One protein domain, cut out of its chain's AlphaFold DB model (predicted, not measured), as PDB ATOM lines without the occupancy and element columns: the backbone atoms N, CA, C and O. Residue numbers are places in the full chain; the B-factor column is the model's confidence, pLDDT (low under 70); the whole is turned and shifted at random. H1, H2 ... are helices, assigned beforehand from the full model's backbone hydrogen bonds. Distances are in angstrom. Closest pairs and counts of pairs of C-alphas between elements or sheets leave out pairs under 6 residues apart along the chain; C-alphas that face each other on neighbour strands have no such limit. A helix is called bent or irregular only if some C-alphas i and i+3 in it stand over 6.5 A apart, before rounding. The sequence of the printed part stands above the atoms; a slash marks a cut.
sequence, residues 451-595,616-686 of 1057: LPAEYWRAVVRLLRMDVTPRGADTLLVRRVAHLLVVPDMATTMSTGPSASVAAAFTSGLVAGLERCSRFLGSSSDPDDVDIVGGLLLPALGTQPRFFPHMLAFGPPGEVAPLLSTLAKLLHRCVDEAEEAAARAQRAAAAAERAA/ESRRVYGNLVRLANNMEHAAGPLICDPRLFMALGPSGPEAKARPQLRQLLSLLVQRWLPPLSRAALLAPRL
ATOM      1  N   LEU A 451     161.952 163.823 194.941       93.94
ATOM      2  CA  LEU A 451     163.109 162.982 195.210       93.94
ATOM      3  C   LEU A 451     162.950 162.343 196.595       93.94
ATOM      4  O   LEU A 451     162.613 163.050 197.548       93.94
ATOM      5  N   PRO A 452     163.191 161.029 196.734       93.56
ATOM      6  CA  PRO A 452     163.047 160.342 198.012       93.56
ATOM      7  C   PRO A 452     164.083 160.841 199.031       93.56
ATOM      8  O   PRO A 452     165.189 161.232 198.664       93.56
ATOM      9  N   ALA A 453     163.772 160.760 200.327       94.81
ATOM     10  CA  ALA A 453     164.719 161.125 201.390       94.81
ATOM     11  C   ALA A 453     166.042 160.330 201.310       94.81
ATOM     12  O   ALA A 453     167.101 160.846 201.646       94.81
ATOM     13  N   GLU A 454     166.003 159.090 200.812       95.25
ATOM     14  CA  GLU A 454     167.197 158.266 200.574       95.25
ATOM     15  C   GLU A 454     168.196 158.920 199.611       95.25
ATOM     16  O   GLU A 454     169.401 158.867 199.862       95.25
ATOM     17  N   TYR A 455     167.703 159.590 198.563       96.38
ATOM     18  CA  TYR A 455     168.542 160.352 197.639       96.38
ATOM     19  C   TYR A 455     169.278 161.471 198.383       96.38
ATOM     20  O   TYR A 455     170.504 161.554 198.330       96.38
ATOM     21  N   TRP A 456     168.551 162.279 199.158       97.00
ATOM     22  CA  TRP A 456     169.140 163.387 199.910       97.00
ATOM     23  C   TRP A 456     170.121 162.923 200.986       97.00
ATOM     24  O   TRP A 456     171.172 163.534 201.150       97.00
ATOM     25  N   ARG A 457     169.861 161.799 201.664       96.88
ATOM     26  CA  ARG A 457     170.834 161.198 202.594       96.88
ATOM     27  C   ARG A 457     172.114 160.750 201.888       96.88
ATOM     28  O   ARG A 457     173.187 160.821 202.483       96.88
ATOM     29  N   ALA A 458     172.036 160.274 200.645       96.62
ATOM     30  CA  ALA A 458     173.226 159.943 199.864       96.62
ATOM     31  C   ALA A 458     174.004 161.200 199.440       96.62
ATOM     32  O   ALA A 458     175.219 161.226 199.613       96.62
ATOM     33  N   VAL A 459     173.315 162.266 199.011       96.75
ATOM     34  CA  VAL A 459     173.929 163.587 198.759       96.75
ATOM     35  C   VAL A 459     174.652 164.098 200.005       96.75
ATOM     36  O   VAL A 459     175.806 164.503 199.929       96.75
ATOM     37  N   VAL A 460     174.016 164.023 201.176       96.56
ATOM     38  CA  VAL A 460     174.623 164.448 202.445       96.56
ATOM     39  C   VAL A 460     175.851 163.618 202.785       96.56
ATOM     40  O   VAL A 460     176.862 164.182 203.183       96.56
ATOM     41  N   ARG A 461     175.808 162.293 202.608       95.94
ATOM     42  CA  ARG A 461     176.987 161.445 202.832       95.94
ATOM     43  C   ARG A 461     178.137 161.778 201.874       95.94
ATOM     44  O   ARG A 461     179.271 161.807 202.333       95.94
ATOM     45  N   LEU A 462     177.847 162.089 200.607       95.44
ATOM     46  CA  LEU A 462     178.848 162.566 199.646       95.44
ATOM     47  C   LEU A 462     179.475 163.897 200.091       95.44
ATOM     48  O   LEU A 462     180.694 164.022 200.107       95.44
ATOM     49  N   LEU A 463     178.661 164.874 200.503       94.12
ATOM     50  CA  LEU A 463     179.152 166.174 200.987       94.12
ATOM     51  C   LEU A 463     179.967 166.066 202.289       94.12
ATOM     52  O   LEU A 463     180.771 166.938 202.587       94.12
ATOM     53  N   ARG A 464     179.755 165.010 203.080       93.50
ATOM     54  CA  ARG A 464     180.504 164.735 204.318       93.50
ATOM     55  C   ARG A 464     181.755 163.884 204.097       93.50
ATOM     56  O   ARG A 464     182.381 163.490 205.077       93.50
ATOM     57  N   MET A 465     182.063 163.532 202.854       92.06
ATOM     58  CA  MET A 465     183.258 162.774 202.529       92.06
ATOM     59  C   MET A 465     184.457 163.719 202.576       92.06
ATOM     60  O   MET A 465     184.519 164.662 201.791       92.06
ATOM     61  N   ASP A 466     185.404 163.469 203.480       88.31
ATOM     62  CA  ASP A 466     186.574 164.335 203.658       88.31
ATOM     63  C   ASP A 466     187.673 163.941 202.643       88.31
ATOM     64  O   ASP A 466     188.810 163.612 202.984       88.31
ATOM     65  N   VAL A 467     187.294 163.925 201.360       85.69
ATOM     66  CA  VAL A 467     188.168 163.664 200.214       85.69
ATOM     67  C   VAL A 467     188.026 164.821 199.236       85.69
ATOM     68  O   VAL A 467     186.933 165.103 198.743       85.69
ATOM     69  N   THR A 468     189.141 165.491 198.954       80.50
ATOM     70  CA  THR A 468     189.203 166.589 197.984       80.50
ATOM     71  C   THR A 468     188.875 166.045 196.594       80.50
ATOM     72  O   THR A 468     189.526 165.078 196.179       80.50
ATOM     73  N   PRO A 469     187.919 166.630 195.852       79.00
ATOM     74  CA  PRO A 469     187.667 166.248 194.471       79.00
ATOM     75  C   PRO A 469     188.833 166.746 193.605       79.00
ATOM     76  O   PRO A 469     188.779 167.814 192.998       79.00
ATOM     77  N   ARG A 470     189.929 165.984 193.580       79.25
ATOM     78  CA  ARG A 470     191.093 166.289 192.745       79.25
ATOM     79  C   ARG A 470     190.716 166.140 191.278       79.25
ATOM     80  O   ARG A 470     189.986 165.224 190.912       79.25
ATOM     81  N   GLY A 471     191.213 167.052 190.445       68.31
ATOM     82  CA  GLY A 471     190.870 167.065 189.023       68.31
ATOM     83  C   GLY A 471     189.395 167.384 188.769       68.31
ATOM     84  O   GLY A 471     188.821 166.870 187.811       68.31
ATOM     85  N   ALA A 472     188.769 168.196 189.632       61.78
ATOM     86  CA  ALA A 472     187.419 168.701 189.425       61.78
ATOM     87  C   ALA A 472     187.350 169.543 188.145       61.78
ATOM     88  O   ALA A 472     187.518 170.760 188.160       61.78
ATOM     89  N   ASP A 473     187.095 168.884 187.021       71.31
ATOM     90  CA  ASP A 473     186.775 169.567 185.781       71.31
ATOM     91  C   ASP A 473     185.487 170.396 185.963       71.31
ATOM     92  O   ASP A 473     184.612 170.095 186.781       71.31
ATOM     93  N   THR A 474     185.343 171.442 185.159       69.50
ATOM     94  CA  THR A 474     184.148 172.282 185.022       69.50
ATOM     95  C   THR A 474     182.847 171.476 184.875       69.50
ATOM     96  O   THR A 474     181.779 171.928 185.295       69.50
ATOM     97  N   LEU A 475     182.913 170.253 184.337       75.44
ATOM     98  CA  LEU A 475     181.794 169.312 184.289       75.44
ATOM     99  C   LEU A 475     181.370 168.812 185.676       75.44
ATOM    100  O   LEU A 475     180.173 168.689 185.945       75.44
ATOM    101  N   LEU A 476     182.317 168.537 186.575       81.06
ATOM    102  CA  LEU A 476     182.018 168.138 187.949       81.06
ATOM    103  C   LEU A 476     181.312 169.272 188.701       81.06
ATOM    104  O   LEU A 476     180.326 169.025 189.397       81.06
ATOM    105  N   VAL A 477     181.758 170.511 188.473       78.88
ATOM    106  CA  VAL A 477     181.131 171.732 189.000       78.88
ATOM    107  C   VAL A 477     179.654 171.801 188.577       78.88
ATOM    108  O   VAL A 477     178.747 171.906 189.403       78.88
ATOM    109  N   ARG A 478     179.362 171.640 187.284       81.62
ATOM    110  CA  ARG A 478     177.971 171.634 186.789       81.62
ATOM    111  C   ARG A 478     177.147 170.488 187.373       81.62
ATOM    112  O   ARG A 478     176.012 170.690 187.801       81.62
ATOM    113  N   ARG A 479     177.717 169.284 187.436       85.81
ATOM    114  CA  ARG A 479     177.047 168.096 187.986       85.81
ATOM    115  C   ARG A 479     176.653 168.291 189.444       85.81
ATOM    116  O   ARG A 479     175.533 167.967 189.821       85.81
ATOM    117  N   VAL A 480     177.532 168.857 190.256       86.75
ATOM    118  CA  VAL A 480     177.251 169.100 191.676       86.75
ATOM    119  C   VAL A 480     176.263 170.247 191.851       86.75
ATOM    120  O   VAL A 480     175.399 170.161 192.721       86.75
ATOM    121  N   ALA A 481     176.269 171.245 190.964       86.88
ATOM    122  CA  ALA A 481     175.163 172.192 190.898       86.88
ATOM    123  C   ALA A 481     173.824 171.478 190.667       86.88
ATOM    124  O   ALA A 481     172.892 171.662 191.445       86.88
ATOM    125  N   HIS A 482     173.737 170.565 189.696       86.06
ATOM    126  CA  HIS A 482     172.521 169.774 189.473       86.06
ATOM    127  C   HIS A 482     172.151 168.848 190.626       86.06
ATOM    128  O   HIS A 482     170.961 168.674 190.900       86.06
ATOM    129  N   LEU A 483     173.144 168.266 191.295       92.12
ATOM    130  CA  LEU A 483     172.967 167.417 192.465       92.12
ATOM    131  C   LEU A 483     172.227 168.160 193.582       92.12
ATOM    132  O   LEU A 483     171.318 167.599 194.199       92.12
ATOM    133  N   LEU A 484     172.621 169.417 193.808       92.50
ATOM    134  CA  LEU A 484     172.116 170.278 194.871       92.50
ATOM    135  C   LEU A 484     170.774 170.935 194.531       92.50
ATOM    136  O   LEU A 484     170.144 171.483 195.436       92.50
ATOM    137  N   VAL A 485     170.306 170.860 193.276       91.88
ATOM    138  CA  VAL A 485     169.022 171.448 192.863       91.88
ATOM    139  C   VAL A 485     167.842 170.703 193.475       91.88
ATOM    140  O   VAL A 485     167.482 169.605 193.025       91.88
ATOM    141  N   VAL A 486     167.189 171.354 194.441       93.56
ATOM    142  CA  VAL A 486     165.959 170.885 195.083       93.56
ATOM    143  C   VAL A 486     164.768 171.117 194.143       93.56
ATOM    144  O   VAL A 486     164.447 172.263 193.817       93.56
ATOM    145  N   PRO A 487     164.080 170.054 193.690       90.44
ATOM    146  CA  PRO A 487     162.923 170.199 192.814       90.44
ATOM    147  C   PRO A 487     161.796 171.009 193.470       90.44
ATOM    148  O   PRO A 487     161.599 170.937 194.682       90.44
ATOM    149  N   ASP A 488     161.037 171.742 192.655       88.19
ATOM    150  CA  ASP A 488     159.887 172.576 193.052       88.19
ATOM    151  C   ASP A 488     160.200 173.775 193.967       88.19
ATOM    152  O   ASP A 488     159.289 174.492 194.374       88.19
ATOM    153  N   MET A 489     161.471 174.063 194.258       87.31
ATOM    154  CA  MET A 489     161.847 175.229 195.073       87.31
ATOM    155  C   MET A 489     161.457 176.568 194.413       87.31
ATOM    156  O   MET A 489     161.083 177.526 195.085       87.31
ATOM    157  N   ALA A 490     161.473 176.632 193.078       80.94
ATOM    158  CA  ALA A 490     161.046 177.819 192.334       80.94
ATOM    159  C   ALA A 490     159.521 178.045 192.393       80.94
ATOM    160  O   ALA A 490     159.052 179.188 192.364       80.94
ATOM    161  N   THR A 491     158.750 176.953 192.442       78.25
ATOM    162  CA  THR A 491     157.287 176.965 192.319       78.25
ATOM    163  C   THR A 491     156.588 177.115 193.662       78.25
ATOM    164  O   THR A 491     155.437 177.546 193.693       78.25
ATOM    165  N   THR A 492     157.267 176.835 194.778       67.19
ATOM    166  CA  THR A 492     156.713 177.059 196.113       67.19
ATOM    167  C   THR A 492     156.436 178.537 196.359       67.19
ATOM    168  O   THR A 492     157.337 179.364 196.499       67.19
ATOM    169  N   MET A 493     155.146 178.861 196.387       59.31
ATOM    170  CA  MET A 493     154.607 180.161 196.795       59.31
ATOM    171  C   MET A 493     153.853 180.089 198.123       59.31
ATOM    172  O   MET A 493     153.292 181.090 198.553       59.31
ATOM    173  N   SER A 494     153.803 178.912 198.748       64.88
ATOM    174  CA  SER A 494     153.058 178.681 199.979       64.88
ATOM    175  C   SER A 494     153.834 179.127 201.219       64.88
ATOM    176  O   SER A 494     155.055 179.274 201.211       64.88
ATOM    177  N   THR A 495     153.096 179.274 202.317       72.00
ATOM    178  CA  THR A 495     153.563 179.619 203.669       72.00
ATOM    179  C   THR A 495     154.493 178.575 204.312       72.00
ATOM    180  O   THR A 495     154.931 178.757 205.447       72.00
ATOM    181  N   GLY A 496     154.798 177.474 203.619       82.56
ATOM    182  CA  GLY A 496     155.620 176.375 204.118       82.56
ATOM    183  C   GLY A 496     156.547 175.799 203.044       82.56
ATOM    184  O   GLY A 496     156.349 176.049 201.852       82.56
ATOM    185  N   PRO A 497     157.565 175.017 203.440       87.56
ATOM    186  CA  PRO A 497     158.460 174.371 202.487       87.56
ATOM    187  C   PRO A 497     157.690 173.313 201.681       87.56
ATOM    188  O   PRO A 497     156.820 172.633 202.226       87.56
ATOM    189  N   SER A 498     158.024 173.115 200.399       90.81
ATOM    190  CA  SER A 498     157.524 171.930 199.681       90.81
ATOM    191  C   SER A 498     158.009 170.652 200.353       90.81
ATOM    192  O   SER A 498     159.047 170.640 201.018       90.81
ATOM    193  N   ALA A 499     157.323 169.539 200.084       92.00
ATOM    194  CA  ALA A 499     157.776 168.215 200.497       92.00
ATOM    195  C   ALA A 499     159.231 167.938 200.062       92.00
ATOM    196  O   ALA A 499     160.001 167.368 200.831       92.00
ATOM    197  N   SER A 500     159.634 168.389 198.866       93.06
ATOM    198  CA  SER A 500     161.008 168.258 198.355       93.06
ATOM    199  C   SER A 500     162.023 169.062 199.182       93.06
ATOM    200  O   SER A 500     163.071 168.523 199.534       93.06
ATOM    201  N   VAL A 501     161.704 170.315 199.534       93.06
ATOM    202  CA  VAL A 501     162.544 171.167 200.401       93.06
ATOM    203  C   VAL A 501     162.635 170.583 201.807       93.06
ATOM    204  O   VAL A 501     163.732 170.436 202.344       93.06
ATOM    205  N   ALA A 502     161.501 170.177 202.380       93.44
ATOM    206  CA  ALA A 502     161.454 169.542 203.689       93.44
ATOM    207  C   ALA A 502     162.285 168.249 203.715       93.44
ATOM    208  O   ALA A 502     163.099 168.065 204.615       93.44
ATOM    209  N   ALA A 503     162.148 167.377 202.709       95.38
ATOM    210  CA  ALA A 503     162.926 166.143 202.602       95.38
ATOM    211  C   ALA A 503     164.435 166.412 202.481       95.38
ATOM    212  O   ALA A 503     165.225 165.716 203.117       95.38
ATOM    213  N   ALA A 504     164.839 167.428 201.710       95.62
ATOM    214  CA  ALA A 504     166.241 167.807 201.565       95.62
ATOM    215  C   ALA A 504     166.836 168.304 202.893       95.62
ATOM    216  O   ALA A 504     167.862 167.799 203.350       95.62
ATOM    217  N   PHE A 505     166.162 169.251 203.551       95.00
ATOM    218  CA  PHE A 505     166.635 169.845 204.800       95.00
ATOM    219  C   PHE A 505     166.605 168.860 205.972       95.00
ATOM    220  O   PHE A 505     167.596 168.744 206.683       95.00
ATOM    221  N   THR A 506     165.537 168.073 206.129       95.00
ATOM    222  CA  THR A 506     165.453 167.043 207.187       95.00
ATOM    223  C   THR A 506     166.433 165.886 206.987       95.00
ATOM    224  O   THR A 506     166.759 165.188 207.944       95.00
ATOM    225  N   SER A 507     166.942 165.685 205.768       96.00
ATOM    226  CA  SER A 507     168.014 164.715 205.503       96.00
ATOM    227  C   SER A 507     169.409 165.232 205.883       96.00
ATOM    228  O   SER A 507     170.368 164.469 205.782       96.00
ATOM    229  N   GLY A 508     169.530 166.491 206.323       95.94
ATOM    230  CA  GLY A 508     170.784 167.115 206.749       95.94
ATOM    231  C   GLY A 508     171.580 167.768 205.617       95.94
ATOM    232  O   GLY A 508     172.808 167.823 205.702       95.94
ATOM    233  N   LEU A 509     170.917 168.220 204.538       95.88
ATOM    234  CA  LEU A 509     171.576 168.885 203.399       95.88
ATOM    235  C   LEU A 509     172.432 170.074 203.850       95.88
ATOM    236  O   LEU A 509     173.568 170.212 203.404       95.88
ATOM    237  N   VAL A 510     171.908 170.895 204.763       95.50
ATOM    238  CA  VAL A 510     172.595 172.090 205.265       95.50
ATOM    239  C   VAL A 510     173.834 171.700 206.073       95.50
ATOM    240  O   VAL A 510     174.918 172.210 205.800       95.50
ATOM    241  N   ALA A 511     173.720 170.730 206.987       93.00
ATOM    242  CA  ALA A 511     174.879 170.184 207.696       93.00
ATOM    243  C   ALA A 511     175.921 169.542 206.758       93.00
ATOM    244  O   ALA A 511     177.120 169.613 207.016       93.00
ATOM    245  N   GLY A 512     175.484 168.894 205.672       94.31
ATOM    246  CA  GLY A 512     176.382 168.366 204.641       94.31
ATOM    247  C   GLY A 512     177.167 169.474 203.934       94.31
ATOM    248  O   GLY A 512     178.387 169.384 203.831       94.31
ATOM    249  N   LEU A 513     176.481 170.536 203.500       94.56
ATOM    250  CA  LEU A 513     177.098 171.708 202.866       94.56
ATOM    251  C   LEU A 513     178.090 172.409 203.796       94.56
ATOM    252  O   LEU A 513     179.168 172.807 203.353       94.56
ATOM    253  N   GLU A 514     177.747 172.538 205.078       94.12
ATOM    254  CA  GLU A 514     178.626 173.127 206.087       94.12
ATOM    255  C   GLU A 514     179.910 172.315 206.244       94.12
ATOM    256  O   GLU A 514     180.995 172.885 206.126       94.12
ATOM    257  N   ARG A 515     179.805 170.991 206.431       92.06
ATOM    258  CA  ARG A 515     180.982 170.125 206.576       92.06
ATOM    259  C   ARG A 515     181.851 170.133 205.322       92.06
ATOM    260  O   ARG A 515     183.062 170.259 205.450       92.06
ATOM    261  N   CYS A 516     181.245 170.068 204.136       93.00
ATOM    262  CA  CYS A 516     181.965 170.147 202.863       93.00
ATOM    263  C   CYS A 516     182.745 171.465 202.744       93.00
ATOM    264  O   CYS A 516     183.946 171.468 202.474       93.00
ATOM    265  N   SER A 517     182.076 172.591 203.027       92.69
ATOM    266  CA  SER A 517     182.682 173.927 202.975       92.69
ATOM    267  C   SER A 517     183.810 174.074 203.993       92.69
ATOM    268  O   SER A 517     184.838 174.666 203.691       92.69
ATOM    269  N   ARG A 518     183.640 173.517 205.196       90.94
ATOM    270  CA  ARG A 518     184.654 173.521 206.253       90.94
ATOM    271  C   ARG A 518     185.862 172.664 205.889       90.94
ATOM    272  O   ARG A 518     186.981 173.130 206.069       90.94
ATOM    273  N   PHE A 519     185.646 171.460 205.362       89.75
ATOM    274  CA  PHE A 519     186.714 170.557 204.940       89.75
ATOM    275  C   PHE A 519     187.569 171.187 203.834       89.75
ATOM    276  O   PHE A 519     188.751 171.444 204.055       89.75
ATOM    277  N   LEU A 520     186.955 171.535 202.699       88.56
ATOM    278  CA  LEU A 520     187.641 172.187 201.573       88.56
ATOM    279  C   LEU A 520     188.268 173.514 202.000       88.56
ATOM    280  O   LEU A 520     189.410 173.836 201.693       88.56
ATOM    281  N   GLY A 521     187.525 174.246 202.814       88.12
ATOM    282  CA  GLY A 521     187.933 175.489 203.413       88.12
ATOM    283  C   GLY A 521     189.110 175.423 204.373       88.12
ATOM    284  O   GLY A 521     189.764 176.438 204.594       88.12
ATOM    285  N   SER A 522     189.363 174.263 204.980       87.69
ATOM    286  CA  SER A 522     190.500 174.015 205.872       87.69
ATOM    287  C   SER A 522     191.757 173.588 205.117       87.69
ATOM    288  O   SER A 522     192.844 173.621 205.692       87.69
ATOM    289  N   SER A 523     191.626 173.242 203.832       88.19
ATOM    290  CA  SER A 523     192.753 172.861 202.987       88.19
ATOM    291  C   SER A 523     193.758 174.006 202.855       88.19
ATOM    292  O   SER A 523     193.406 175.191 202.871       88.19
ATOM    293  N   SER A 524     195.038 173.656 202.758       85.75
ATOM    294  CA  SER A 524     196.098 174.597 202.392       85.75
ATOM    295  C   SER A 524     196.151 174.855 200.886       85.75
ATOM    296  O   SER A 524     196.826 175.789 200.468       85.75
ATOM    297  N   ASP A 525     195.486 174.020 200.084       86.88
ATOM    298  CA  ASP A 525     195.434 174.173 198.636       86.88
ATOM    299  C   ASP A 525     194.416 175.269 198.260       86.88
ATOM    300  O   ASP A 525     193.231 175.143 198.593       86.88
ATOM    301  N   PRO A 526     194.833 176.362 197.591       83.75
ATOM    302  CA  PRO A 526     193.902 177.389 197.134       83.75
ATOM    303  C   PRO A 526     192.865 176.852 196.139       83.75
ATOM    304  O   PRO A 526     191.776 177.424 196.065       83.75
ATOM    305  N   ASP A 527     193.160 175.773 195.410       84.69
ATOM    306  CA  ASP A 527     192.243 175.193 194.429       84.69
ATOM    307  C   ASP A 527     191.052 174.494 195.135       84.69
ATOM    308  O   ASP A 527     189.929 174.509 194.632       84.69
ATOM    309  N   ASP A 528     191.232 173.993 196.366       86.44
ATOM    310  CA  ASP A 528     190.135 173.451 197.187       86.44
ATOM    311  C   ASP A 528     189.192 174.552 197.700       86.44
ATOM    312  O   ASP A 528     187.967 174.383 197.732       86.44
ATOM    313  N   VAL A 529     189.736 175.715 198.072       86.69
ATOM    314  CA  VAL A 529     188.928 176.890 198.445       86.69
ATOM    315  C   VAL A 529     188.151 177.401 197.232       86.69
ATOM    316  O   VAL A 529     186.984 177.790 197.365       86.69
ATOM    317  N   ASP A 530     188.756 177.335 196.044       84.06
ATOM    318  CA  ASP A 530     188.083 177.650 194.787       84.06
ATOM    319  C   ASP A 530     186.926 176.689 194.491       84.06
ATOM    320  O   ASP A 530     185.928 177.098 193.910       84.06
ATOM    321  N   ILE A 531     186.957 175.441 194.960       84.44
ATOM    322  CA  ILE A 531     185.793 174.549 194.863       84.44
ATOM    323  C   ILE A 531     184.640 175.063 195.752       84.44
ATOM    324  O   ILE A 531     183.480 175.066 195.338       84.44
ATOM    325  N   VAL A 532     184.894 175.575 196.958       85.12
ATOM    326  CA  VAL A 532     183.806 176.161 197.772       85.12
ATOM    327  C   VAL A 532     183.247 177.417 197.108       85.12
ATOM    328  O   VAL A 532     182.027 177.559 196.954       85.12
ATOM    329  N   GLY A 533     184.152 178.311 196.702       82.25
ATOM    330  CA  GLY A 533     183.829 179.579 196.067       82.25
ATOM    331  C   GLY A 533     183.156 179.386 194.715       82.25
ATOM    332  O   GLY A 533     182.070 179.900 194.521       82.25
ATOM    333  N   GLY A 534     183.764 178.649 193.796       80.38
ATOM    334  CA  GLY A 534     183.353 178.476 192.403       80.38
ATOM    335  C   GLY A 534     182.351 177.352 192.134       80.38
ATOM    336  O   GLY A 534     181.699 177.379 191.091       80.38
ATOM    337  N   LEU A 535     182.180 176.392 193.050       83.31
ATOM    338  CA  LEU A 535     181.220 175.299 192.877       83.31
ATOM    339  C   LEU A 535     180.047 175.370 193.855       83.31
ATOM    340  O   LEU A 535     178.902 175.508 193.421       83.31
ATOM    341  N   LEU A 536     180.300 175.265 195.161       84.94
ATOM    342  CA  LEU A 536     179.211 175.080 196.126       84.94
ATOM    343  C   LEU A 536     178.298 176.304 196.206       84.94
ATOM    344  O   LEU A 536     177.084 176.160 196.097       84.94
ATOM    345  N   LEU A 537     178.841 177.513 196.353       85.50
ATOM    346  CA  LEU A 537     177.996 178.705 196.469       85.50
ATOM    347  C   LEU A 537     177.227 179.042 195.181       85.50
ATOM    348  O   LEU A 537     176.025 179.288 195.288       85.50
ATOM    349  N   PRO A 538     177.822 178.991 193.972       84.19
ATOM    350  CA  PRO A 538     177.081 179.146 192.722       84.19
ATOM    351  C   PRO A 538     175.986 178.097 192.544       84.19
ATOM    352  O   PRO A 538     174.881 178.425 192.118       84.19
ATOM    353  N   ALA A 539     176.238 176.841 192.922       83.62
ATOM    354  CA  ALA A 539     175.225 175.785 192.899       83.62
ATOM    355  C   ALA A 539     173.999 176.106 193.772       83.62
ATOM    356  O   ALA A 539     172.871 175.729 193.442       83.62
ATOM    357  N   LEU A 540     174.208 176.810 194.886       83.19
ATOM    358  CA  LEU A 540     173.129 177.281 195.752       83.19
ATOM    359  C   LEU A 540     172.495 178.578 195.228       83.19
ATOM    360  O   LEU A 540     171.280 178.723 195.287       83.19
ATOM    361  N   GLY A 541     173.292 179.506 194.693       81.75
ATOM    362  CA  GLY A 541     172.826 180.792 194.159       81.75
ATOM    363  C   GLY A 541     172.028 180.672 192.858       81.75
ATOM    364  O   GLY A 541     171.079 181.417 192.643       81.75
ATOM    365  N   THR A 542     172.351 179.683 192.020       81.50
ATOM    366  CA  THR A 542     171.612 179.372 190.780       81.50
ATOM    367  C   THR A 542     170.211 178.829 191.040       81.50
ATOM    368  O   THR A 542     169.360 178.856 190.149       81.50
ATOM    369  N   GLN A 543     169.943 178.346 192.254       86.06
ATOM    370  CA  GLN A 543     168.609 177.927 192.643       86.06
ATOM    371  C   GLN A 543     167.805 179.139 193.105       86.06
ATOM    372  O   GLN A 543     168.121 179.732 194.145       86.06
ATOM    373  N   PRO A 544     166.724 179.497 192.392       80.00
ATOM    374  CA  PRO A 544     165.882 180.590 192.828       80.00
ATOM    375  C   PRO A 544     165.348 180.262 194.221       80.00
ATOM    376  O   PRO A 544     164.726 179.222 194.437       80.00
ATOM    377  N   ARG A 545     165.584 181.179 195.159       86.06
ATOM    378  CA  ARG A 545     165.092 181.127 196.540       86.06
ATOM    379  C   ARG A 545     165.715 180.072 197.462       86.06
ATOM    380  O   ARG A 545     165.196 179.896 198.563       86.06
ATOM    381  N   PHE A 546     166.836 179.436 197.111       89.81
ATOM    382  CA  PHE A 546     167.490 178.495 198.034       89.81
ATOM    383  C   PHE A 546     167.824 179.132 199.386       89.81
ATOM    384  O   PHE A 546     167.398 178.630 200.425       89.81
ATOM    385  N   PHE A 547     168.516 180.274 199.377       89.31
ATOM    386  CA  PHE A 547     168.870 181.001 200.598       89.31
ATOM    387  C   PHE A 547     167.643 181.460 201.406       89.31
ATOM    388  O   PHE A 547     167.587 181.136 202.592       89.31
ATOM    389  N   PRO A 548     166.626 182.118 200.807       88.06
ATOM    390  CA  PRO A 548     165.337 182.364 201.457       88.06
ATOM    391  C   PRO A 548     164.743 181.142 202.163       88.06
ATOM    392  O   PRO A 548     164.428 181.211 203.351       88.06
ATOM    393  N   HIS A 549     164.626 180.008 201.463       89.56
ATOM    394  CA  HIS A 549     164.052 178.790 202.032       89.56
ATOM    395  C   HIS A 549     164.928 178.207 203.143       89.56
ATOM    396  O   HIS A 549     164.398 177.755 204.154       89.56
ATOM    397  N   MET A 550     166.252 178.239 202.987       93.06
ATOM    398  CA  MET A 550     167.195 177.780 204.002       93.06
ATOM    399  C   MET A 550     167.077 178.603 205.290       93.06
ATOM    400  O   MET A 550     166.992 178.022 206.367       93.06
ATOM    401  N   LEU A 551     167.014 179.935 205.200       90.25
ATOM    402  CA  LEU A 551     166.862 180.796 206.377       90.25
ATOM    403  C   LEU A 551     165.475 180.651 207.021       90.25
ATOM    404  O   LEU A 551     165.373 180.621 208.244       90.25
ATOM    405  N   ALA A 552     164.412 180.531 206.222       87.31
ATOM    406  CA  ALA A 552     163.044 180.457 206.736       87.31
ATOM    407  C   ALA A 552     162.649 179.069 207.279       87.31
ATOM    408  O   ALA A 552     161.873 178.992 208.229       87.31
ATOM    409  N   PHE A 553     163.151 177.983 206.680       89.44
ATOM    410  CA  PHE A 553     162.668 176.616 206.929       89.44
ATOM    411  C   PHE A 553     163.769 175.583 207.203       89.44
ATOM    412  O   PHE A 553     163.455 174.434 207.517       89.44
ATOM    413  N   GLY A 554     165.049 175.937 207.054       92.19
ATOM    414  CA  GLY A 554     166.153 175.039 207.394       92.19
ATOM    415  C   GLY A 554     166.268 174.826 208.910       92.19
ATOM    416  O   GLY A 554     165.817 175.676 209.675       92.19
ATOM    417  N   PRO A 555     166.876 173.731 209.395       91.88
ATOM    418  CA  PRO A 555     167.112 173.553 210.824       91.88
ATOM    419  C   PRO A 555     168.065 174.652 211.332       91.88
ATOM    420  O   PRO A 555     169.197 174.733 210.850       91.88
ATOM    421  N   PRO A 556     167.673 175.498 212.301       89.88
ATOM    422  CA  PRO A 556     168.479 176.655 212.707       89.88
ATOM    423  C   PRO A 556     169.861 176.253 213.244       89.88
ATOM    424  O   PRO A 556     170.855 176.926 212.962       89.88
ATOM    425  N   GLY A 557     169.940 175.105 213.927       87.50
ATOM    426  CA  GLY A 557     171.191 174.506 214.398       87.50
ATOM    427  C   GLY A 557     172.128 174.002 213.292       87.50
ATOM    428  O   GLY A 557     173.292 173.759 213.582       87.50
ATOM    429  N   GLU A 558     171.666 173.876 212.044       91.62
ATOM    430  CA  GLU A 558     172.504 173.556 210.875       91.62
ATOM    431  C   GLU A 558     172.814 174.802 210.031       91.62
ATOM    432  O   GLU A 558     173.931 174.966 209.541       91.62
ATOM    433  N   VAL A 559     171.846 175.717 209.895       92.75
ATOM    434  CA  VAL A 559     171.996 176.930 209.076       92.75
ATOM    435  C   VAL A 559     172.982 177.916 209.702       92.75
ATOM    436  O   VAL A 559     173.840 178.446 208.997       92.75
ATOM    437  N   ALA A 560     172.912 178.152 211.016       90.69
ATOM    438  CA  ALA A 560     173.826 179.083 211.684       90.69
ATOM    439  C   ALA A 560     175.315 178.665 211.573       90.69
ATOM    440  O   ALA A 560     176.141 179.529 211.249       90.69
ATOM    441  N   PRO A 561     175.685 177.379 211.756       89.31
ATOM    442  CA  PRO A 561     177.026 176.886 211.450       89.31
ATOM    443  C   PRO A 561     177.446 177.095 209.997       89.31
ATOM    444  O   PRO A 561     178.559 177.555 209.774       89.31
ATOM    445  N   LEU A 562     176.572 176.842 209.012       92.94
ATOM    446  CA  LEU A 562     176.909 177.070 207.600       92.94
ATOM    447  C   LEU A 562     177.249 178.542 207.340       92.94
ATOM    448  O   LEU A 562     178.294 178.847 206.770       92.94
ATOM    449  N   LEU A 563     176.394 179.462 207.803       92.25
ATOM    450  CA  LEU A 563     176.621 180.906 207.668       92.25
ATOM    451  C   LEU A 563     177.933 181.341 208.330       92.25
ATOM    452  O   LEU A 563     178.653 182.178 207.782       92.25
ATOM    453  N   SER A 564     178.249 180.755 209.486       89.69
ATOM    454  CA  SER A 564     179.482 181.026 210.220       89.69
ATOM    455  C   SER A 564     180.700 180.467 209.489       89.69
ATOM    456  O   SER A 564     181.683 181.180 209.333       89.69
ATOM    457  N   THR A 565     180.639 179.240 208.974       90.56
ATOM    458  CA  THR A 565     181.703 178.619 208.173       90.56
ATOM    459  C   THR A 565     182.019 179.443 206.924       90.56
ATOM    460  O   THR A 565     183.183 179.753 206.687       90.56
ATOM    461  N   LEU A 566     181.004 179.908 206.187       91.94
ATOM    462  CA  LEU A 566     181.191 180.799 205.034       91.94
ATOM    463  C   LEU A 566     181.830 182.144 205.422       91.94
ATOM    464  O   LEU A 566     182.706 182.643 204.718       91.94
ATOM    465  N   ALA A 567     181.459 182.707 206.575       90.50
ATOM    466  CA  ALA A 567     182.093 183.919 207.091       90.50
ATOM    467  C   ALA A 567     183.569 183.699 207.461       90.50
ATOM    468  O   ALA A 567     184.420 184.514 207.112       90.50
ATOM    469  N   LYS A 568     183.879 182.588 208.147       89.88
ATOM    470  CA  LYS A 568     185.248 182.194 208.526       89.88
ATOM    471  C   LYS A 568     186.120 182.008 207.279       89.88
ATOM    472  O   LYS A 568     187.268 182.448 207.272       89.88
ATOM    473  N   LEU A 569     185.560 181.421 206.218       90.88
ATOM    474  CA  LEU A 569     186.216 181.292 204.915       90.88
ATOM    475  C   LEU A 569     186.528 182.641 204.289       90.88
ATOM    476  O   LEU A 569     187.664 182.878 203.891       90.88
ATOM    477  N   LEU A 570     185.551 183.546 204.255       90.75
ATOM    478  CA  LEU A 570     185.775 184.870 203.690       90.75
ATOM    479  C   LEU A 570     186.816 185.650 204.499       90.75
ATOM    480  O   LEU A 570     187.694 186.273 203.911       90.75
ATOM    481  N   HIS A 571     186.782 185.566 205.832       90.50
ATOM    482  CA  HIS A 571     187.832 186.127 206.683       90.50
ATOM    483  C   HIS A 571     189.216 185.585 206.326       90.50
ATOM    484  O   HIS A 571     190.144 186.378 206.187       90.50
ATOM    485  N   ARG A 572     189.342 184.268 206.138       90.88
ATOM    486  CA  ARG A 572     190.602 183.630 205.751       90.88
ATOM    487  C   ARG A 572     191.091 184.142 204.393       90.88
ATOM    488  O   ARG A 572     192.235 184.575 204.307       90.88
ATOM    489  N   CYS A 573     190.229 184.174 203.373       91.00
ATOM    490  CA  CYS A 573     190.587 184.694 202.050       91.00
ATOM    491  C   CYS A 573     191.017 186.169 202.106       91.00
ATOM    492  O   CYS A 573     191.952 186.567 201.416       91.00
ATOM    493  N   VAL A 574     190.355 186.986 202.933       92.06
ATOM    494  CA  VAL A 574     190.741 188.388 203.152       92.06
ATOM    495  C   VAL A 574     192.110 188.481 203.822       92.06
ATOM    496  O   VAL A 574     192.931 189.276 203.377       92.06
ATOM    497  N   ASP A 575     192.367 187.692 204.866       91.81
ATOM    498  CA  ASP A 575     193.652 187.696 205.575       91.81
ATOM    499  C   ASP A 575     194.797 187.284 204.627       91.81
ATOM    500  O   ASP A 575     195.798 187.992 204.518       91.81
ATOM    501  N   GLU A 576     194.616 186.206 203.856       90.38
ATOM    502  CA  GLU A 576     195.586 185.748 202.852       90.38
ATOM    503  C   GLU A 576     195.826 186.807 201.760       90.38
ATOM    504  O   GLU A 576     196.968 187.049 201.355       90.38
ATOM    505  N   ALA A 577     194.768 187.488 201.308       90.12
ATOM    506  CA  ALA A 577     194.865 188.547 200.311       90.12
ATOM    507  C   ALA A 577     195.554 189.811 200.859       90.12
ATOM    508  O   ALA A 577     196.372 190.411 200.158       90.12
ATOM    509  N   GLU A 578     195.273 190.213 202.103       92.62
ATOM    510  CA  GLU A 578     195.956 191.322 202.781       92.62
ATOM    511  C   GLU A 578     197.456 191.029 202.907       92.62
ATOM    512  O   GLU A 578     198.296 191.879 202.588       92.62
ATOM    513  N   GLU A 579     197.813 189.805 203.305       91.50
ATOM    514  CA  GLU A 579     199.204 189.372 203.381       91.50
ATOM    515  C   GLU A 579     199.885 189.353 202.010       91.50
ATOM    516  O   GLU A 579     201.014 189.840 201.877       91.50
ATOM    517  N   ALA A 580     199.211 188.828 200.981       88.62
ATOM    518  CA  ALA A 580     199.711 188.819 199.611       88.62
ATOM    519  C   ALA A 580     199.920 190.248 199.084       88.62
ATOM    520  O   ALA A 580     200.969 190.543 198.508       88.62
ATOM    521  N   ALA A 581     198.983 191.163 199.347       88.38
ATOM    522  CA  ALA A 581     199.104 192.571 198.972       88.38
ATOM    523  C   ALA A 581     200.279 193.246 199.699       88.38
ATOM    524  O   ALA A 581     201.086 193.937 199.079       88.38
ATOM    525  N   ALA A 582     200.459 192.982 200.997       90.56
ATOM    526  CA  ALA A 582     201.593 193.493 201.765       90.56
ATOM    527  C   ALA A 582     202.942 192.913 201.295       90.56
ATOM    528  O   ALA A 582     203.969 193.598 201.343       90.56
ATOM    529  N   ARG A 583     202.987 191.646 200.853       88.56
ATOM    530  CA  ARG A 583     204.174 191.052 200.207       88.56
ATOM    531  C   ARG A 583     204.470 191.743 198.875       88.56
ATOM    532  O   ARG A 583     205.608 192.159 198.668       88.56
ATOM    533  N   ALA A 584     203.457 191.937 198.035       85.88
ATOM    534  CA  ALA A 584     203.595 192.610 196.747       85.88
ATOM    535  C   ALA A 584     204.072 194.064 196.895       85.88
ATOM    536  O   ALA A 584     205.010 194.473 196.218       85.88
ATOM    537  N   GLN A 585     203.517 194.824 197.843       87.81
ATOM    538  CA  GLN A 585     203.956 196.193 198.136       87.81
ATOM    539  C   GLN A 585     205.409 196.249 198.621       87.81
ATOM    540  O   GLN A 585     206.178 197.111 198.194       87.81
ATOM    541  N   ARG A 586     205.823 195.315 199.490       90.06
ATOM    542  CA  ARG A 586     207.223 195.212 199.930       90.06
ATOM    543  C   ARG A 586     208.157 194.864 198.774       90.06
ATOM    544  O   ARG A 586     209.238 195.445 198.695       90.06
ATOM    545  N   ALA A 587     207.742 193.963 197.886       87.38
ATOM    546  CA  ALA A 587     208.498 193.605 196.691       87.38
ATOM    547  C   ALA A 587     208.623 194.793 195.724       87.38
ATOM    548  O   ALA A 587     209.727 195.086 195.273       87.38
ATOM    549  N   ALA A 588     207.538 195.538 195.487       85.69
ATOM    550  CA  ALA A 588     207.543 196.746 194.665       85.69
ATOM    551  C   ALA A 588     208.469 197.828 195.245       85.69
ATOM    552  O   ALA A 588     209.325 198.355 194.539       85.69
ATOM    553  N   ALA A 589     208.388 198.092 196.552       89.19
ATOM    554  CA  ALA A 589     209.273 199.046 197.221       89.19
ATOM    555  C   ALA A 589     210.748 198.598 197.206       89.19
ATOM    556  O   ALA A 589     211.656 199.427 197.137       89.19
ATOM    557  N   ALA A 590     211.015 197.291 197.292       89.31
ATOM    558  CA  ALA A 590     212.365 196.752 197.155       89.31
ATOM    559  C   ALA A 590     212.890 196.896 195.719       89.31
ATOM    560  O   ALA A 590     214.044 197.289 195.542       89.31
ATOM    561  N   ALA A 591     212.045 196.651 194.714       85.31
ATOM    562  CA  ALA A 591     212.370 196.827 193.303       85.31
ATOM    563  C   ALA A 591     212.649 198.299 192.961       85.31
ATOM    564  O   ALA A 591     213.656 198.587 192.323       85.31
ATOM    565  N   GLU A 592     211.841 199.237 193.460       87.69
ATOM    566  CA  GLU A 592     212.060 200.681 193.291       87.69
ATOM    567  C   GLU A 592     213.402 201.117 193.906       87.69
ATOM    568  O   GLU A 592     214.208 201.793 193.266       87.69
ATOM    569  N   ARG A 593     213.714 200.654 195.125       90.06
ATOM    570  CA  ARG A 593     215.017 200.920 195.764       90.06
ATOM    571  C   ARG A 593     216.184 200.289 195.007       90.06
ATOM    572  O   ARG A 593     217.269 200.867 194.993       90.06
ATOM    573  N   ALA A 594     215.994 199.110 194.417       85.75
ATOM    574  CA  ALA A 594     217.009 198.459 193.596       85.75
ATOM    575  C   ALA A 594     217.239 199.228 192.285       85.75
ATOM    576  O   ALA A 594     218.392 199.463 191.925       85.75
ATOM    577  N   ALA A 595     216.169 199.702 191.639       84.12
ATOM    578  CA  ALA A 595     216.234 200.528 190.435       84.12
ATOM    579  C   ALA A 595     216.989 201.844 190.687       84.12
ATOM    580  O   ALA A 595     217.855 202.221 189.902       84.12
ATOM    581  N   GLU A 616     200.687 183.240 192.276       84.12
ATOM    582  CA  GLU A 616     200.152 182.919 193.605       84.12
ATOM    583  C   GLU A 616     199.217 184.027 194.114       84.12
ATOM    584  O   GLU A 616     198.080 183.753 194.493       84.12
ATOM    585  N   SER A 617     199.647 185.293 194.027       82.88
ATOM    586  CA  SER A 617     198.812 186.455 194.347       82.88
ATOM    587  C   SER A 617     197.502 186.451 193.553       82.88
ATOM    588  O   SER A 617     196.436 186.611 194.142       82.88
ATOM    589  N   ARG A 618     197.552 186.197 192.236       84.94
ATOM    590  CA  ARG A 618     196.357 186.144 191.375       84.94
ATOM    591  C   ARG A 618     195.372 185.060 191.821       84.94
ATOM    592  O   ARG A 618     194.171 185.314 191.796       84.94
ATOM    593  N   ARG A 619     195.855 183.889 192.259       84.69
ATOM    594  CA  ARG A 619     194.994 182.815 192.793       84.69
ATOM    595  C   ARG A 619     194.321 183.218 194.102       84.69
ATOM    596  O   ARG A 619     193.103 183.119 194.206       84.69
ATOM    597  N   VAL A 620     195.088 183.738 195.062       85.94
ATOM    598  CA  VAL A 620     194.554 184.190 196.362       85.94
ATOM    599  C   VAL A 620     193.484 185.270 196.168       85.94
ATOM    600  O   VAL A 620     192.409 185.205 196.768       85.94
ATOM    601  N   TYR A 621     193.729 186.233 195.276       86.00
ATOM    602  CA  TYR A 621     192.741 187.262 194.950       86.00
ATOM    603  C   TYR A 621     191.527 186.687 194.229       86.00
ATOM    604  O   TYR A 621     190.405 187.042 194.575       86.00
ATOM    605  N   GLY A 622     191.727 185.768 193.282       85.38
ATOM    606  CA  GLY A 622     190.636 185.068 192.604       85.38
ATOM    607  C   GLY A 622     189.679 184.397 193.591       85.38
ATOM    608  O   GLY A 622     188.466 184.568 193.471       85.38
ATOM    609  N   ASN A 623     190.215 183.730 194.615       85.44
ATOM    610  CA  ASN A 623     189.419 183.085 195.660       85.44
ATOM    611  C   ASN A 623     188.620 184.092 196.493       85.44
ATOM    612  O   ASN A 623     187.430 183.879 196.735       85.44
ATOM    613  N   LEU A 624     189.241 185.208 196.894       89.69
ATOM    614  CA  LEU A 624     188.551 186.285 197.607       89.69
ATOM    615  C   LEU A 624     187.394 186.854 196.776       89.69
ATOM    616  O   LEU A 624     186.272 186.957 197.274       89.69
ATOM    617  N   VAL A 625     187.666 187.201 195.515       86.81
ATOM    618  CA  VAL A 625     186.688 187.826 194.618       86.81
ATOM    619  C   VAL A 625     185.514 186.892 194.353       86.81
ATOM    620  O   VAL A 625     184.364 187.287 194.533       86.81
ATOM    621  N   ARG A 626     185.787 185.632 193.992       86.06
ATOM    622  CA  ARG A 626     184.743 184.630 193.731       86.06
ATOM    623  C   ARG A 626     183.882 184.391 194.963       86.06
ATOM    624  O   ARG A 626     182.659 184.404 194.859       86.06
ATOM    625  N   LEU A 627     184.497 184.208 196.131       86.06
ATOM    626  CA  LEU A 627     183.758 183.963 197.366       86.06
ATOM    627  C   LEU A 627     182.863 185.154 197.732       86.06
ATOM    628  O   LEU A 627     181.681 184.962 198.011       86.06
ATOM    629  N   ALA A 628     183.392 186.379 197.668       87.75
ATOM    630  CA  ALA A 628     182.628 187.587 197.964       87.75
ATOM    631  C   ALA A 628     181.465 187.799 196.975       87.75
ATOM    632  O   ALA A 628     180.331 188.003 197.413       87.75
ATOM    633  N   ASN A 629     181.713 187.650 195.669       85.44
ATOM    634  CA  ASN A 629     180.682 187.757 194.632       85.44
ATOM    635  C   ASN A 629     179.591 186.693 194.800       85.44
ATOM    636  O   ASN A 629     178.408 186.982 194.644       85.44
ATOM    637  N   ASN A 630     179.951 185.463 195.167       85.62
ATOM    638  CA  ASN A 630     178.965 184.400 195.339       85.62
ATOM    639  C   ASN A 630     178.153 184.548 196.629       85.62
ATOM    640  O   ASN A 630     176.970 184.211 196.646       85.62
ATOM    641  N   MET A 631     178.738 185.109 197.690       86.19
ATOM    642  CA  MET A 631     177.996 185.496 198.894       86.19
ATOM    643  C   MET A 631     177.033 186.657 198.619       86.19
ATOM    644  O   MET A 631     175.893 186.638 199.090       86.19
ATOM    645  N   GLU A 632     177.445 187.639 197.817       84.19
ATOM    646  CA  GLU A 632     176.554 188.696 197.337       84.19
ATOM    647  C   GLU A 632     175.414 188.110 196.496       84.19
ATOM    648  O   GLU A 632     174.244 188.370 196.779       84.19
ATOM    649  N   HIS A 633     175.730 187.270 195.507       83.81
ATOM    650  CA  HIS A 633     174.745 186.654 194.623       83.81
ATOM    651  C   HIS A 633     173.748 185.775 195.388       83.81
ATOM    652  O   HIS A 633     172.565 185.749 195.064       83.81
ATOM    653  N   ALA A 634     174.198 185.104 196.449       83.12
ATOM    654  CA  ALA A 634     173.343 184.352 197.361       83.12
ATOM    655  C   ALA A 634     172.352 185.242 198.135       83.12
ATOM    656  O   ALA A 634     171.200 184.859 198.356       83.12
ATOM    657  N   ALA A 635     172.783 186.433 198.550       82.69
ATOM    658  CA  ALA A 635     171.988 187.332 199.381       82.69
ATOM    659  C   ALA A 635     171.167 188.367 198.600       82.69
ATOM    660  O   ALA A 635     170.161 188.871 199.104       82.69
ATOM    661  N   GLY A 636     171.547 188.675 197.363       82.88
ATOM    662  CA  GLY A 636     170.813 189.578 196.480       82.88
ATOM    663  C   GLY A 636     169.330 189.201 196.363       82.88
ATOM    664  O   GLY A 636     168.483 190.041 196.707       82.88
ATOM    665  N   PRO A 637     169.002 187.948 195.974       82.25
ATOM    666  CA  PRO A 637     167.636 187.441 195.895       82.25
ATOM    667  C   PRO A 637     166.900 187.478 197.232       82.25
ATOM    668  O   PRO A 637     165.709 187.755 197.240       82.25
ATOM    669  N   LEU A 638     167.597 187.250 198.353       83.62
ATOM    670  CA  LEU A 638     167.008 187.320 199.693       83.62
ATOM    671  C   LEU A 638     166.420 188.707 199.953       83.62
ATOM    672  O   LEU A 638     165.248 188.839 200.276       83.62
ATOM    673  N   ILE A 639     167.221 189.751 199.764       80.44
ATOM    674  CA  ILE A 639     166.798 191.111 200.111       80.44
ATOM    675  C   ILE A 639     165.814 191.665 199.058       80.44
ATOM    676  O   ILE A 639     165.007 192.541 199.360       80.44
ATOM    677  N   CYS A 640     165.866 191.163 197.816       80.25
ATOM    678  CA  CYS A 640     164.912 191.514 196.757       80.25
ATOM    679  C   CYS A 640     163.583 190.743 196.825       80.25
ATOM    680  O   CYS A 640     162.689 191.086 196.056       80.25
ATOM    681  N   ASP A 641     163.432 189.704 197.656       81.38
ATOM    682  CA  ASP A 641     162.201 188.906 197.657       81.38
ATOM    683  C   ASP A 641     161.076 189.653 198.407       81.38
ATOM    684  O   ASP A 641     161.117 189.755 199.641       81.38
ATOM    685  N   PRO A 642     160.030 190.147 197.708       78.88
ATOM    686  CA  PRO A 642     158.938 190.892 198.338       78.88
ATOM    687  C   PRO A 642     158.144 190.040 199.336       78.88
ATOM    688  O   PRO A 642     157.430 190.568 200.184       78.88
ATOM    689  N   ARG A 643     158.259 188.711 199.277       75.69
ATOM    690  CA  ARG A 643     157.561 187.811 200.203       75.69
ATOM    691  C   ARG A 643     158.229 187.761 201.546       75.69
ATOM    692  O   ARG A 643     157.536 187.694 202.548       75.69
ATOM    693  N   LEU A 644     159.558 187.803 201.576       75.38
ATOM    694  CA  LEU A 644     160.267 187.911 202.842       75.38
ATOM    695  C   LEU A 644     159.943 189.247 203.496       75.38
ATOM    696  O   LEU A 644     159.698 189.288 204.693       75.38
ATOM    697  N   PHE A 645     159.814 190.306 202.699       73.06
ATOM    698  CA  PHE A 645     159.319 191.588 203.180       73.06
ATOM    699  C   PHE A 645     157.910 191.477 203.800       73.06
ATOM    700  O   PHE A 645     157.709 191.906 204.935       73.06
ATOM    701  N   MET A 646     156.957 190.816 203.130       75.38
ATOM    702  CA  MET A 646     155.621 190.545 203.696       75.38
ATOM    703  C   MET A 646     155.678 189.665 204.955       75.38
ATOM    704  O   MET A 646     155.004 189.951 205.948       75.38
ATOM    705  N   ALA A 647     156.531 188.641 204.954       72.69
ATOM    706  CA  ALA A 647     156.723 187.737 206.082       72.69
ATOM    707  C   ALA A 647     157.326 188.453 207.295       72.69
ATOM    708  O   ALA A 647     157.068 188.057 208.428       72.69
ATOM    709  N   LEU A 648     158.098 189.520 207.092       71.25
ATOM    710  CA  LEU A 648     158.678 190.321 208.166       71.25
ATOM    711  C   LEU A 648     157.707 191.349 208.760       71.25
ATOM    712  O   LEU A 648     157.990 191.864 209.846       71.25
ATOM    713  N   GLY A 649     156.560 191.594 208.118       69.38
ATOM    714  CA  GLY A 649     155.529 192.512 208.598       69.38
ATOM    715  C   GLY A 649     154.944 192.124 209.970       69.38
ATOM    716  O   GLY A 649     154.906 190.943 210.331       69.38
ATOM    717  N   PRO A 650     154.465 193.099 210.769       62.19
ATOM    718  CA  PRO A 650     154.005 192.874 212.144       62.19
ATOM    719  C   PRO A 650     152.722 192.024 212.261       62.19
ATOM    720  O   PRO A 650     152.472 191.453 213.320       62.19
ATOM    721  N   SER A 651     151.950 191.847 211.184       60.19
ATOM    722  CA  SER A 651     150.606 191.243 211.217       60.19
ATOM    723  C   SER A 651     150.513 190.078 210.221       60.19
ATOM    724  O   SER A 651     150.828 190.252 209.050       60.19
ATOM    725  N   GLY A 652     150.149 188.864 210.656       58.53
ATOM    726  CA  GLY A 652     149.852 187.743 209.746       58.53
ATOM    727  C   GLY A 652     150.061 186.335 210.339       58.53
ATOM    728  O   GLY A 652     150.854 186.173 211.267       58.53
ATOM    729  N   PRO A 653     149.379 185.303 209.799       48.78
ATOM    730  CA  PRO A 653     149.438 183.908 210.270       48.78
ATOM    731  C   PRO A 653     150.813 183.228 210.094       48.78
ATOM    732  O   PRO A 653     151.048 182.152 210.639       48.78
ATOM    733  N   GLU A 654     151.754 183.868 209.399       54.16
ATOM    734  CA  GLU A 654     153.125 183.386 209.160       54.16
ATOM    735  C   GLU A 654     154.069 183.538 210.370       54.16
ATOM    736  O   GLU A 654     155.271 183.289 210.270       54.16
ATOM    737  N   ALA A 655     153.538 183.910 211.539       55.19
ATOM    738  CA  ALA A 655     154.282 184.286 212.741       55.19
ATOM    739  C   ALA A 655     155.336 183.273 213.245       55.19
ATOM    740  O   ALA A 655     156.228 183.676 213.985       55.19
ATOM    741  N   LYS A 656     155.284 181.990 212.849       55.72
ATOM    742  CA  LYS A 656     156.251 180.957 213.279       55.72
ATOM    743  C   LYS A 656     157.568 180.936 212.491       55.72
ATOM    744  O   LYS A 656     158.590 180.619 213.085       55.72
ATOM    745  N   ALA A 657     157.574 181.275 211.198       56.06
ATOM    746  CA  ALA A 657     158.813 181.327 210.400       56.06
ATOM    747  C   ALA A 657     159.607 182.629 210.645       56.06
ATOM    748  O   ALA A 657     160.807 182.709 210.377       56.06
ATOM    749  N   ARG A 658     158.944 183.648 211.209       72.19
ATOM    750  CA  ARG A 658     159.504 184.990 211.438       72.19
ATOM    751  C   ARG A 658     160.674 185.027 212.423       72.19
ATOM    752  O   ARG A 658     161.664 185.674 212.090       72.19
ATOM    753  N   PRO A 659     160.621 184.382 213.608       82.44
ATOM    754  CA  PRO A 659     161.685 184.512 214.599       82.44
ATOM    755  C   PRO A 659     162.992 183.915 214.086       82.44
ATOM    756  O   PRO A 659     164.032 184.557 214.176       82.44
ATOM    757  N   GLN A 660     162.915 182.735 213.462       85.94
ATOM    758  CA  GLN A 660     164.073 182.079 212.872       85.94
ATOM    759  C   GLN A 660     164.665 182.908 211.729       85.94
ATOM    760  O   GLN A 660     165.870 183.148 211.723       85.94
ATOM    761  N   LEU A 661     163.836 183.368 210.783       87.12
ATOM    762  CA  LEU A 661     164.312 184.184 209.668       87.12
ATOM    763  C   LEU A 661     165.002 185.458 210.171       87.12
ATOM    764  O   LEU A 661     166.114 185.747 209.741       87.12
ATOM    765  N   ARG A 662     164.383 186.190 211.109       86.94
ATOM    766  CA  ARG A 662     164.968 187.403 211.708       86.94
ATOM    767  C   ARG A 662     166.284 187.102 212.417       86.94
ATOM    768  O   ARG A 662     167.262 187.826 212.231       86.94
ATOM    769  N   GLN A 663     166.339 186.013 213.181       88.69
ATOM    770  CA  GLN A 663     167.539 185.601 213.903       88.69
ATOM    771  C   GLN A 663     168.684 185.228 212.955       88.69
ATOM    772  O   GLN A 663     169.783 185.768 213.078       88.69
ATOM    773  N   LEU A 664     168.432 184.353 211.979       89.88
ATOM    774  CA  LEU A 664     169.450 183.896 211.032       89.88
ATOM    775  C   LEU A 664     169.875 184.998 210.058       89.88
ATOM    776  O   LEU A 664     171.048 185.058 209.702       89.88
ATOM    777  N   LEU A 665     168.969 185.899 209.668       88.69
ATOM    778  CA  LEU A 665     169.312 187.094 208.899       88.69
ATOM    779  C   LEU A 665     170.259 188.004 209.688       88.69
ATOM    780  O   LEU A 665     171.286 188.425 209.164       88.69
ATOM    781  N   SER A 666     169.936 188.280 210.953       89.44
ATOM    782  CA  SER A 666     170.777 189.120 211.816       89.44
ATOM    783  C   SER A 666     172.163 188.506 211.994       89.44
ATOM    784  O   SER A 666     173.170 189.204 211.889       89.44
ATOM    785  N   LEU A 667     172.223 187.181 212.167       88.81
ATOM    786  CA  LEU A 667     173.473 186.431 212.241       88.81
ATOM    787  C   LEU A 667     174.263 186.484 210.927       88.81
ATOM    788  O   LEU A 667     175.466 186.733 210.960       88.81
ATOM    789  N   LEU A 668     173.611 186.289 209.775       90.50
ATOM    790  CA  LEU A 668     174.240 186.398 208.453       90.50
ATOM    791  C   LEU A 668     174.921 187.758 208.308       90.50
ATOM    792  O   LEU A 668     176.106 187.837 208.001       90.50
ATOM    793  N   VAL A 669     174.188 188.826 208.609       89.19
ATOM    794  CA  VAL A 669     174.664 190.205 208.519       89.19
ATOM    795  C   VAL A 669     175.851 190.462 209.449       89.19
ATOM    796  O   VAL A 669     176.883 190.956 208.998       89.19
ATOM    797  N   GLN A 670     175.746 190.073 210.722       87.56
ATOM    798  CA  GLN A 670     176.819 190.258 211.708       87.56
ATOM    799  C   GLN A 670     178.103 189.521 211.325       87.56
ATOM    800  O   GLN A 670     179.198 189.982 211.640       87.56
ATOM    801  N   ARG A 671     177.986 188.368 210.658       88.00
ATOM    802  CA  ARG A 671     179.133 187.525 210.310       88.00
ATOM    803  C   ARG A 671     179.742 187.882 208.959       88.00
ATOM    804  O   ARG A 671     180.956 187.815 208.817       88.00
ATOM    805  N   TRP A 672     178.931 188.249 207.971       90.25
ATOM    806  CA  TRP A 672     179.397 188.456 206.595       90.25
ATOM    807  C   TRP A 672     179.861 189.887 206.341       90.25
ATOM    808  O   TRP A 672     180.789 190.102 205.565       90.25
ATOM    809  N   LEU A 673     179.260 190.876 207.008       89.12
ATOM    810  CA  LEU A 673     179.558 192.281 206.742       89.12
ATOM    811  C   LEU A 673     180.997 192.693 207.111       89.12
ATOM    812  O   LEU A 673     181.637 193.357 206.291       89.12
ATOM    813  N   PRO A 674     181.572 192.285 208.265       90.12
ATOM    814  CA  PRO A 674     182.955 192.632 208.589       90.12
ATOM    815  C   PRO A 674     183.991 192.156 207.553       90.12
ATOM    816  O   PRO A 674     184.788 192.992 207.115       90.12
ATOM    817  N   PRO A 675     184.022 190.883 207.113       90.88
ATOM    818  CA  PRO A 675     184.982 190.450 206.103       90.88
ATOM    819  C   PRO A 675     184.688 191.038 204.716       90.88
ATOM    820  O   PRO A 675     185.636 191.420 204.037       90.88
ATOM    821  N   LEU A 676     183.419 191.223 204.323       89.56
ATOM    822  CA  LEU A 676     183.073 191.904 203.065       89.56
ATOM    823  C   LEU A 676     183.587 193.351 203.033       89.56
ATOM    824  O   LEU A 676     184.168 193.773 202.037       89.56
ATOM    825  N   SER A 677     183.456 194.091 204.140       90.12
ATOM    826  CA  SER A 677     183.975 195.464 204.236       90.12
ATOM    827  C   SER A 677     185.496 195.531 204.071       90.12
ATOM    828  O   SER A 677     186.018 196.426 203.412       90.12
ATOM    829  N   ARG A 678     186.224 194.556 204.631       91.38
ATOM    830  CA  ARG A 678     187.680 194.459 204.476       91.38
ATOM    831  C   ARG A 678     188.063 194.089 203.047       91.38
ATOM    832  O   ARG A 678     188.975 194.702 202.506       91.38
ATOM    833  N   ALA A 679     187.353 193.134 202.443       89.75
ATOM    834  CA  ALA A 679     187.555 192.739 201.051       89.75
ATOM    835  C   ALA A 679     187.399 193.938 200.104       89.75
ATOM    836  O   ALA A 679     188.279 194.194 199.286       89.75
ATOM    837  N   ALA A 680     186.331 194.720 200.286       87.94
ATOM    838  CA  ALA A 680     186.056 195.928 199.513       87.94
ATOM    839  C   ALA A 680     187.176 196.981 199.645       87.94
ATOM    840  O   ALA A 680     187.642 197.522 198.647       87.94
ATOM    841  N   LEU A 681     187.681 197.229 200.859       90.62
ATOM    842  CA  LEU A 681     188.791 198.171 201.085       90.62
ATOM    843  C   LEU A 681     190.148 197.668 200.583       90.62
ATOM    844  O   LEU A 681     191.051 198.466 200.318       90.62
ATOM    845  N   LEU A 682     190.322 196.350 200.496       89.12
ATOM    846  CA  LEU A 682     191.537 195.742 199.973       89.12
ATOM    847  C   LEU A 682     191.594 195.821 198.445       89.12
ATOM    848  O   LEU A 682     192.689 195.937 197.898       89.12
ATOM    849  N   ALA A 683     190.441 195.791 197.778       83.44
ATOM    850  CA  ALA A 683     190.317 195.656 196.333       83.44
ATOM    851  C   ALA A 683     191.210 196.628 195.518       83.44
ATOM    852  O   ALA A 683     191.980 196.145 194.687       83.44
ATOM    853  N   PRO A 684     191.270 197.947 195.809       83.06
ATOM    854  CA  PRO A 684     192.123 198.887 195.066       83.06
ATOM    855  C   PRO A 684     193.630 198.700 195.300       83.06
ATOM    856  O   PRO A 684     194.454 199.277 194.596       83.06
ATOM    857  N   ARG A 685     194.020 197.951 196.339       84.69
ATOM    858  CA  ARG A 685     195.426 197.727 196.711       84.69
ATOM    859  C   ARG A 685     196.015 196.484 196.054       84.69
ATOM    860  O   ARG A 685     197.196 196.198 196.273       84.69
ATOM    861  N   LEU A 686     195.208 195.727 195.315       79.81
ATOM    862  CA  LEU A 686     195.630 194.466 194.733       79.81
ATOM    863  C   LEU A 686     196.457 194.710 193.456       79.81
ATOM    864  O   LEU A 686     196.027 195.439 192.563       79.81
TER     865      LEU A 686
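This is residues 451 to 595 and 616 to 686 of the 1057 residues of an uncharacterized protein of Gonium pectorale (UniProt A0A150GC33). An elongated bundle of five helices, H4, H5, H7, H8 and H10, runs up and down, each helix against the one before it; H1 and H2 pack on one side of it, on H4 and H5, and the short H3, H6 and H9 gather toward one end. H7 is the longest helix, and its residues 586 to 595 stick out beyond the body. The printed part has 216 residues with ten named helices, H1 to H10 in order, and no named strand; its class is all helix. It is compact, with a radius of gyration of the C-alphas of 19.0 A and spans of 71 by 41 by 25 A.

Start at H1, residues 453 to 463, which touches H4, residues 509 to 522, at a shallow tilt of 8 degrees; their closest C-alphas, Val 460 and Gly 512, are 4.8 A apart. H2, residues 474 to 484, touches residues 534 to 540 alone of H5, residues 526 to 541, closest at C-alphas 481 and 539, 4.1 A. H3, residues 499 to 506, touches H1, closest at C-alphas 503 and 453, 5.5 A. H4 and H5 form a hairpin, closest at C-alphas 520 and 528, 5.2 A. Next, H6, residues 546 to 553, touches residues 657 to 665 alone of H10, residues 657 to 685, closest at C-alphas 552 and 661, 4.9 A. H7, residues 556 to 595, touches H10 at a shallow tilt of 6 degrees, the same way, closest at C-alphas 571 and 675, 5.2 A. H8, residues 616 to 640, touches H5 at a shallow tilt of 15 degrees, closest at C-alphas 627 and 533, 4.6 A. H9, residues 642 to 648, only just touches H10, with 3 pairs of C-alphas within 8 A, closest at 648 and 658, 6.3 A. Every O i to N i+4 pair is within hydrogen-bond range in H1, H2, H3, H4, H6 and H9, against 10 of 12 in H5, 35 of 36 in H7, 19 of 21 in H8 and 21 of 25 in H10.

Find C-alpha 453 at (164.719, 161.125, 201.390), where H1 begins. H7 runs 57.8 A from C-alpha 556 at (168.479, 176.655, 212.707); H8 spans 36.4 A. H10 spans 42.4 A, has a kink of 33 degrees near residue 673, and ends at C-alpha 685, (195.426, 197.727, 196.711). H5, H8 and H10 are only just irregular: C-alphas 534 and 537 are 6.7 A apart, 634 and 637 6.7 A, 681 and 684 6.9 A.

The two C-alphas farthest apart, of Ala 595 and Pro 653, are 71.6 A apart. Residues 596 to 615 are not printed, and C-alphas 595 and 616 are 24.1 A apart across this cut. The link from H2 to H3 is long. Mean pLDDT of the printed part is 85.8; residues 471 to 472, 474, 492 to 494 and 649 to 657 are under 70.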